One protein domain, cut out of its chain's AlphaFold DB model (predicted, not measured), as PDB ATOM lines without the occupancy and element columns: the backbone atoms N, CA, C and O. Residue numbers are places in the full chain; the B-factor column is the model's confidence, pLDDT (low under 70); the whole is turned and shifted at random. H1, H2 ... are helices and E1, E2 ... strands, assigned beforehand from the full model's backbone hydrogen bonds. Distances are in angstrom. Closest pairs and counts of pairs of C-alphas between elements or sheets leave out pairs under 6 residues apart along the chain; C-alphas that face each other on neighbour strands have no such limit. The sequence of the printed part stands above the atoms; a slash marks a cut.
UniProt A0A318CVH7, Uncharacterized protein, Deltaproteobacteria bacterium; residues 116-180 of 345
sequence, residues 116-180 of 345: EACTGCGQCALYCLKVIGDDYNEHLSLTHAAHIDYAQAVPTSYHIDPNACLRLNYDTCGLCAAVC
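What this domain is: This is residues 116 to 180 of the 345 residues of an uncharacterized protein of Deltaproteobacteria bacterium (UniProt A0A318CVH7). Loops with little regular structure hold a strand hairpin, E1 and E2, touching helices H1 and H3, and a separate helix, H2; the long loop 145 to 165 folds back. The 65 printed residues, 19 in named elements ordered H1, E1, E2, H2, H3, are of mixed class. The whole is compact, radius of gyration of the C-alphas 11.5 A, spans 31 by 28 by 16 A.

How they stand to each other: H1, residues 123 to 126, touches H3, residues 175 to 178, with C-alphas 124 and 176 closest at 4.2 A. E1, residues 131 to 133, and E2, residues 142 to 144, form an antiparallel hairpin; N 132 and O 143 are within hydrogen-bond range, 2.8 A. H2, residues 166 to 170, is apart from H1 and H3; its O i to N i+4 pair is within range.

Where its parts are: H1 begins at C-alpha 123 (-25.508, 18.403, -33.010) and H3 ends at C-alpha 178 (-29.231, 10.703, -28.143). First to last C-alpha, E1 spans 7.1 A.

The domain as a whole: The printed part has no cut; no printed residue is under pLDDT 70.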
ATOM      1  N   GLU A 116     -40.817  20.536 -37.617       93.69
ATOM      2  CA  GLU A 116     -41.403  21.462 -36.638       93.69
ATOM      3  C   GLU A 116     -40.654  21.433 -35.299       93.69
ATOM      4  O   GLU A 116     -40.534  22.450 -34.620       93.69
ATOM      5  N   ALA A 117     -40.131  20.266 -34.917       97.25
ATOM      6  CA  ALA A 117     -39.339  20.102 -33.702       97.25
ATOM      7  C   ALA A 117     -37.851  20.436 -33.907       97.25
ATOM      8  O   ALA A 117     -37.136  20.684 -32.936       97.25
ATOM      9  N   CYS A 118     -37.338  20.388 -35.138       97.44
ATOM     10  CA  CYS A 118     -35.921  20.607 -35.402       97.44
ATOM     11  C   CYS A 118     -35.534  22.071 -35.154       97.44
ATOM     12  O   CYS A 118     -36.130  22.989 -35.700       97.44
ATOM     13  N   THR A 119     -34.472  22.294 -34.380       96.38
ATOM     14  CA  THR A 119     -33.951  23.643 -34.106       96.38
ATOM     15  C   THR A 119     -32.801  24.053 -35.027       96.38
ATOM     16  O   THR A 119     -32.251  25.138 -34.867       96.38
ATOM     17  N   GLY A 120     -32.367  23.178 -35.942       95.75
ATOM     18  CA  GLY A 120     -31.240  23.457 -36.839       95.75
ATOM     19  C   GLY A 120     -29.865  23.548 -36.153       95.75
ATOM     20  O   GLY A 120     -28.923  24.056 -36.748       95.75
ATOM     21  N   CYS A 121     -29.705  23.053 -34.919       96.19
ATOM     22  CA  CYS A 121     -28.486  23.270 -34.120       96.19
ATOM     23  C   CYS A 121     -27.234  22.476 -34.551       96.19
ATOM     24  O   CYS A 121     -26.152  22.711 -34.018       96.19
ATOM     25  N   GLY A 122     -27.366  21.491 -35.446       96.38
ATOM     26  CA  GLY A 122     -26.237  20.732 -36.005       96.38
ATOM     27  C   GLY A 122     -25.586  19.666 -35.122       96.38
ATOM     28  O   GLY A 122     -24.707  18.950 -35.594       96.38
ATOM     29  N   GLN A 123     -26.050  19.459 -33.885       97.88
ATOM     30  CA  GLN A 123     -25.508  18.403 -33.010       97.88
ATOM     31  C   GLN A 123     -25.626  17.004 -33.637       97.88
ATOM     32  O   GLN A 123     -24.718  16.186 -33.526       97.88
ATOM     33  N   CYS A 124     -26.721  16.730 -34.349       97.75
ATOM     34  CA  CYS A 124     -26.910  15.447 -35.023       97.75
ATOM     35  C   CYS A 124     -25.849  15.168 -36.099       97.75
ATOM     36  O   CYS A 124     -25.437  14.018 -36.228       97.75
ATOM     37  N   ALA A 125     -25.394  16.194 -36.824       97.06
ATOM     38  CA  ALA A 125     -24.341  16.072 -37.827       97.06
ATOM     39  C   ALA A 125     -22.967  15.879 -37.180       97.06
ATOM     40  O   ALA A 125     -22.236  14.978 -37.576       97.06
ATOM     41  N   LEU A 126     -22.659  16.654 -36.134       97.19
ATOM     42  CA  LEU A 126     -21.381  16.584 -35.416       97.19
ATOM     43  C   LEU A 126     -21.095  15.192 -34.824       97.19
ATOM     44  O   LEU A 126     -19.954  14.745 -34.823       97.19
ATOM     45  N   TYR A 127     -22.128  14.509 -34.322       97.62
ATOM     46  CA  TYR A 127     -22.010  13.180 -33.705       97.62
ATOM     47  C   TYR A 127     -22.341  12.023 -34.659       97.62
ATOM     48  O   TYR A 127     -22.382  10.859 -34.245       97.62
ATOM     49  N   CYS A 128     -22.625  12.306 -35.929       98.19
ATOM     50  CA  CYS A 128     -22.902  11.259 -36.899       98.19
ATOM     51  C   CYS A 128     -21.596  10.550 -37.277       98.19
ATOM     52  O   CYS A 128     -20.668  11.171 -37.768       98.19
ATOM     53  N   LEU A 129     -21.521   9.230 -37.097       96.94
ATOM     54  CA  LEU A 129     -20.303   8.468 -37.425       96.94
ATOM     55  C   LEU A 129     -20.111   8.250 -38.929       96.94
ATOM     56  O   LEU A 129     -19.020   7.897 -39.376       96.94
ATOM     57  N   LYS A 130     -21.186   8.376 -39.715       97.69
ATOM     58  CA  LYS A 130     -21.141   8.061 -41.135       97.69
ATOM     59  C   LYS A 130     -20.836   9.310 -41.942       97.69
ATOM     60  O   LYS A 130     -21.717  10.136 -42.152       97.69
ATOM     61  N   VAL A 131     -19.609   9.368 -42.440       97.56
ATOM     62  CA  VAL A 131     -19.150  10.366 -43.403       97.56
ATOM     63  C   VAL A 131     -19.553   9.944 -44.821       97.56
ATOM     64  O   VAL A 131     -19.444   8.766 -45.180       97.56
ATOM     65  N   ILE A 132     -20.031  10.900 -45.612       97.38
ATOM     66  CA  ILE A 132     -20.450  10.756 -47.011       97.38
ATOM     67  C   ILE A 132     -19.891  11.910 -47.850       97.38
ATOM     68  O   ILE A 132     -19.435  12.915 -47.309       97.38
ATOM     69  N   GLY A 133     -19.920  11.774 -49.176       97.12
ATOM     70  CA  GLY A 133     -19.600  12.884 -50.071       97.12
ATOM     71  C   GLY A 133     -20.692  13.950 -50.026       97.12
ATOM     72  O   GLY A 133     -21.875  13.624 -50.057       97.12
ATOM     73  N   ASP A 134     -20.296  15.214 -49.993       96.44
ATOM     74  CA  ASP A 134     -21.215  16.349 -49.952       96.44
ATOM     75  C   ASP A 134     -21.730  16.687 -51.359       96.44
ATOM     76  O   ASP A 134     -21.031  17.332 -52.141       96.44
ATOM     77  N   ASP A 135     -22.934  16.226 -51.710       94.94
ATOM     78  CA  ASP A 135     -23.535  16.485 -53.030       94.94
ATOM     79  C   ASP A 135     -23.737  17.980 -53.301       94.94
ATOM     80  O   ASP A 135     -23.547  18.430 -54.434       94.94
ATOM     81  N   TYR A 136     -24.086  18.772 -52.280       95.62
ATOM     82  CA  TYR A 136     -24.275  20.214 -52.434       95.62
ATOM     83  C   TYR A 136     -22.983  20.896 -52.894       95.62
ATOM     84  O   TYR A 136     -23.007  21.769 -53.766       95.62
ATOM     85  N   ASN A 137     -21.848  20.430 -52.369       96.88
ATOM     86  CA  ASN A 137     -20.511  20.868 -52.751       96.88
ATOM     87  C   ASN A 137     -19.874  20.029 -53.876       96.88
ATOM     88  O   ASN A 137     -18.651  19.987 -53.989       96.88
ATOM     89  N   GLU A 138     -20.681  19.382 -54.727       95.94
ATOM     90  CA  GLU A 138     -20.222  18.592 -55.886       95.94
ATOM     91  C   GLU A 138     -19.206  17.492 -55.512       95.94
ATOM     92  O   GLU A 138     -18.311  17.156 -56.281       95.94
ATOM     93  N   HIS A 139     -19.332  16.941 -54.304       95.62
ATOM     94  CA  HIS A 139     -18.434  15.948 -53.710       95.62
ATOM     95  C   HIS A 139     -16.970  16.403 -53.544       95.62
ATOM     96  O   HIS A 139     -16.081  15.571 -53.363       95.62
ATOM     97  N   LEU A 140     -16.713  17.716 -53.545       95.88
ATOM     98  CA  LEU A 140     -15.394  18.304 -53.266       95.88
ATOM     99  C   LEU A 140     -15.070  18.373 -51.762       95.88
ATOM    100  O   LEU A 140     -13.922  18.607 -51.372       95.88
ATOM    101  N   SER A 141     -16.079  18.164 -50.917       95.56
ATOM    102  CA  SER A 141     -15.972  18.008 -49.467       95.56
ATOM    103  C   SER A 141     -16.725  16.770 -48.992       95.56
ATOM    104  O   SER A 141     -17.465  16.111 -49.729       95.56
ATOM    105  N   LEU A 142     -16.514  16.456 -47.720       96.12
ATOM    106  CA  LEU A 142     -17.244  15.424 -47.009       96.12
ATOM    107  C   LEU A 142     -18.271  16.071 -46.079       96.12
ATOM    108  O   LEU A 142     -18.025  17.132 -45.508       96.12
ATOM    109  N   THR A 143     -19.394  15.393 -45.901       96.12
ATOM    110  CA  THR A 143     -20.417  15.700 -44.901       96.12
ATOM    111  C   THR A 143     -20.801  14.414 -44.171       96.12
ATOM    112  O   THR A 143     -20.138  13.387 -44.318       96.12
ATOM    113  N   HIS A 144     -21.849  14.443 -43.360       97.62
ATOM    114  CA  HIS A 144     -22.322  13.280 -42.623       97.62
ATOM    115  C   HIS A 144     -23.700  12.836 -43.098       97.62
ATOM    116  O   HIS A 144     -24.447  13.620 -43.670       97.62
ATOM    117  N   ALA A 145     -24.077  11.584 -42.827       97.88
ATOM    118  CA  ALA A 145     -25.405  11.089 -43.185       97.88
ATOM    119  C   ALA A 145     -26.513  11.986 -42.607       97.88
ATOM    120  O   ALA A 145     -27.461  12.302 -43.314       97.88
ATOM    121  N   ALA A 146     -26.366  12.458 -41.362       98.00
ATOM    122  CA  ALA A 146     -27.182  13.550 -40.835       98.00
ATOM    123  C   ALA A 146     -26.557  14.899 -41.222       98.00
ATOM    124  O   ALA A 146     -25.466  15.210 -40.750       98.00
ATOM    125  N   HIS A 147     -27.230  15.698 -42.049       97.56
ATOM    126  CA  HIS A 147     -26.704  16.986 -42.514       97.56
ATOM    127  C   HIS A 147     -27.808  17.961 -42.950       97.56
ATOM    128  O   HIS A 147     -28.999  17.639 -42.972       97.56
ATOM    129  N   ILE A 148     -27.390  19.187 -43.256       96.06
ATOM    130  CA  ILE A 148     -28.178  20.227 -43.915       96.06
ATOM    131  C   ILE A 148     -27.368  20.697 -45.126       96.06
ATOM    132  O   ILE A 148     -26.151  20.839 -45.014       96.06
ATOM    133  N   ASP A 149     -28.019  20.896 -46.272       92.12
ATOM    134  CA  ASP A 149     -27.318  21.122 -47.547       92.12
ATOM    135  C   ASP A 149     -26.505  22.422 -47.544       92.12
ATOM    136  O   ASP A 149     -25.395  22.479 -48.063       92.12
ATOM    137  N   TYR A 150     -27.051  23.482 -46.946       93.88
ATOM    138  CA  TYR A 150     -26.396  24.781 -46.839       93.88
ATOM    139  C   TYR A 150     -26.969  25.597 -45.678       93.88
ATOM    140  O   TYR A 150     -28.078  25.348 -45.205       93.88
ATOM    141  N   ALA A 151     -26.210  26.581 -45.194       87.81
ATOM    142  CA  ALA A 151     -26.513  27.279 -43.941       87.81
ATOM    143  C   ALA A 151     -27.867  28.018 -43.945       87.81
ATOM    144  O   ALA A 151     -28.542  28.070 -42.922       87.81
ATOM    145  N   GLN A 152     -28.276  28.573 -45.089       88.44
ATOM    146  CA  GLN A 152     -29.543  29.294 -45.272       88.44
ATOM    147  C   GLN A 152     -30.644  28.410 -45.881       88.44
ATOM    148  O   GLN A 152     -31.549  28.921 -46.547       88.44
ATOM    149  N   ALA A 153     -30.552  27.090 -45.710       94.38
ATOM    150  CA  ALA A 153     -31.558  26.164 -46.204       94.38
ATOM    151  C   ALA A 153     -32.943  26.448 -45.616       94.38
ATOM    152  O   ALA A 153     -33.104  26.759 -44.430       94.38
ATOM    153  N   VAL A 154     -33.944  26.332 -46.486       96.94
ATOM    154  CA  VAL A 154     -35.358  26.432 -46.139       96.94
ATOM    155  C   VAL A 154     -36.040  25.137 -46.586       96.94
ATOM    156  O   VAL A 154     -35.943  24.787 -47.762       96.94
ATOM    157  N   PRO A 155     -36.738  24.421 -45.694       95.62
ATOM    158  CA  PRO A 155     -36.827  24.635 -44.247       95.62
ATOM    159  C   PRO A 155     -35.459  24.552 -43.550       95.62
ATOM    160  O   PRO A 155     -34.581  23.808 -43.984       95.62
ATOM    161  N   THR A 156     -35.268  25.309 -42.463       94.56
ATOM    162  CA  THR A 156     -34.024  25.279 -41.667       94.56
ATOM    163  C   THR A 156     -34.000  24.045 -40.764       94.56
ATOM    164  O   THR A 156     -34.055  24.128 -39.541       94.56
ATOM    165  N   SER A 157     -33.966  22.874 -41.395       96.00
ATOM    166  CA  SER A 157     -34.028  21.568 -40.754       96.00
ATOM    167  C   SER A 157     -32.999  20.626 -41.369       96.00
ATOM    168  O   SER A 157     -32.772  20.617 -42.580       96.00
ATOM    169  N   TYR A 158     -32.393  19.802 -40.518       97.62
ATOM    170  CA  TYR A 158     -31.506  18.730 -40.957       97.62
ATOM    171  C   TYR A 158     -32.323  17.596 -41.592       97.62
ATOM    172  O   TYR A 158     -33.547  17.513 -41.456       97.62
ATOM    173  N   HIS A 159     -31.636  16.687 -42.264       97.81
ATOM    174  CA  HIS A 159     -32.193  15.424 -42.734       97.81
ATOM    175  C   HIS A 159     -31.153  14.309 -42.596       97.81
ATOM    176  O   HIS A 159     -29.977  14.581 -42.343       97.81
ATOM    177  N   ILE A 160     -31.592  13.055 -42.705       98.38
ATOM    178  CA  ILE A 160     -30.710  11.884 -42.672       98.38
ATOM    179  C   ILE A 160     -30.745  11.203 -44.037       98.38
ATOM    180  O   ILE A 160     -31.819  10.821 -44.492       98.38
ATOM    181  N   ASP A 161     -29.581  10.992 -44.650       97.62
ATOM    182  CA  ASP A 161     -29.447  10.172 -45.856       97.62
ATOM    183  C   ASP A 161     -29.711   8.689 -45.519       97.62
ATOM    184  O   ASP A 161     -28.900   8.058 -44.814       97.62
ATOM    185  N   PRO A 162     -30.820   8.100 -46.014       97.12
ATOM    186  CA  PRO A 162     -31.157   6.711 -45.736       97.12
ATOM    187  C   PRO A 162     -30.155   5.724 -46.321       97.12
ATOM    188  O   PRO A 162     -29.968   4.660 -45.742       97.12
ATOM    189  N   ASN A 163     -29.464   6.060 -47.412       96.62
ATOM    190  CA  ASN A 163     -28.540   5.135 -48.076       96.62
ATOM    191  C   ASN A 163     -27.247   4.932 -47.279       96.62
ATOM    192  O   ASN A 163     -26.524   3.958 -47.484       96.62
ATOM    193  N   ALA A 164     -26.938   5.859 -46.372       97.31
ATOM    194  CA  ALA A 164     -25.703   5.849 -45.602       97.31
ATOM    195  C   ALA A 164     -25.923   5.549 -44.112       97.31
ATOM    196  O   ALA A 164     -25.046   4.976 -43.460       97.31
ATOM    197  N   CYS A 165     -27.069   5.936 -43.546       98.31
ATOM    198  CA  CYS A 165     -27.304   5.881 -42.106       98.31
ATOM    199  C   CYS A 165     -27.186   4.463 -41.518       98.31
ATOM    200  O   CYS A 165     -27.899   3.542 -41.912       98.31
ATOM    201  N   LEU A 166     -26.333   4.295 -40.502       98.00
ATOM    202  CA  LEU A 166     -26.104   2.992 -39.865       98.00
ATOM    203  C   LEU A 166     -27.320   2.473 -39.079       98.00
ATOM    204  O   LEU A 166     -27.533   1.266 -39.039       98.00
ATOM    205  N   ARG A 167     -28.138   3.360 -38.484       97.62
ATOM    206  CA  ARG A 167     -29.396   2.952 -37.826       97.62
ATOM    207  C   ARG A 167     -30.383   2.402 -38.853       97.62
ATOM    208  O   ARG A 167     -30.911   1.324 -38.649       97.62
ATOM    209  N   LEU A 168     -30.607   3.130 -39.948       97.69
ATOM    210  CA  LEU A 168     -31.630   2.770 -40.934       97.69
ATOM    211  C   LEU A 168     -31.285   1.489 -41.703       97.69
ATOM    212  O   LEU A 168     -32.180   0.720 -42.023       97.69
ATOM    213  N   ASN A 169     -29.996   1.241 -41.964       97.50
ATOM    214  CA  ASN A 169     -29.567   0.078 -42.745       97.50
ATOM    215  C   ASN A 169     -29.240  -1.162 -41.900       97.50
ATOM    216  O   ASN A 169     -29.361  -2.277 -42.399       97.50
ATOM    217  N   TYR A 170     -28.796  -0.989 -40.648       97.06
ATOM    218  CA  TYR A 170     -28.252  -2.091 -39.837       97.06
ATOM    219  C   TYR A 170     -28.707  -2.087 -38.371       97.06
ATOM    220  O   TYR A 170     -28.297  -2.954 -37.608       97.06
ATOM    221  N   ASP A 171     -29.503  -1.106 -37.948       96.25
ATOM    222  CA  ASP A 171     -29.946  -0.912 -36.562       96.25
ATOM    223  C   ASP A 171     -28.821  -0.725 -35.513       96.25
ATOM    224  O   ASP A 171     -29.057  -0.833 -34.313       96.25
ATOM    225  N   THR A 172     -27.594  -0.363 -35.915       96.56
ATOM    226  CA  THR A 172     -26.401  -0.396 -35.030       96.56
ATOM    227  C   THR A 172     -25.959   0.940 -34.411       96.56
ATOM    228  O   THR A 172     -24.996   0.973 -33.648       96.56
ATOM    229  N   CYS A 173     -26.615   2.061 -34.713       97.31
ATOM    230  CA  CYS A 173     -26.213   3.402 -34.250       97.31
ATOM    231  C   CYS A 173     -27.416   4.179 -33.705       97.31
ATOM    232  O   CYS A 173     -28.526   3.897 -34.107       97.31
ATOM    233  N   GLY A 174     -27.231   5.180 -32.842       95.88
ATOM    234  CA  GLY A 174     -28.324   6.047 -32.363       95.88
ATOM    235  C   GLY A 174     -27.864   7.406 -31.831       95.88
ATOM    236  O   GLY A 174     -28.639   8.118 -31.194       95.88
ATOM    237  N   LEU A 175     -26.603   7.775 -32.078       97.94
ATOM    238  CA  LEU A 175     -25.960   8.929 -31.443       97.94
ATOM    239  C   LEU A 175     -26.655  10.248 -31.782       97.94
ATOM    240  O   LEU A 175     -26.905  11.043 -30.882       97.94
ATOM    241  N   CYS A 176     -27.043  10.454 -33.046       97.88
ATOM    242  CA  CYS A 176     -27.745  11.668 -33.460       97.88
ATOM    243  C   CYS A 176     -29.079  11.865 -32.720       97.88
ATOM    244  O   CYS A 176     -29.440  13.002 -32.427       97.88
ATOM    245  N   ALA A 177     -29.784  10.782 -32.374       98.06
ATOM    246  CA  ALA A 177     -30.998  10.845 -31.565       98.06
ATOM    247  C   ALA A 177     -30.684  11.130 -30.091       98.06
ATOM    248  O   ALA A 177     -31.350  11.971 -29.492       98.06
ATOM    249  N   ALA A 178     -29.648  10.497 -29.531       97.88
ATOM    250  CA  ALA A 178     -29.231  10.703 -28.143       97.88
ATOM    251  C   ALA A 178     -28.810  12.155 -27.851       97.88
ATOM    252  O   ALA A 178     -29.128  12.683 -26.788       97.88
ATOM    253  N   VAL A 179     -28.141  12.822 -28.800       98.31
ATOM    254  CA  VAL A 179     -27.708  14.226 -28.648       98.31
ATOM    255  C   VAL A 179     -28.780  15.249 -29.049       98.31
ATOM    256  O   VAL A 179     -28.617  16.447 -28.816       98.31
ATOM    257  N   CYS A 180     -29.888  14.814 -29.657       98.38
ATOM    258  CA  CYS A 180     -30.951  15.711 -30.106       98.38
ATOM    259  C   CYS A 180     -31.860  16.119 -28.937       98.38
ATOM    260  O   CYS A 180     -32.865  15.467 -28.651       98.38
TER     261      CYS A 180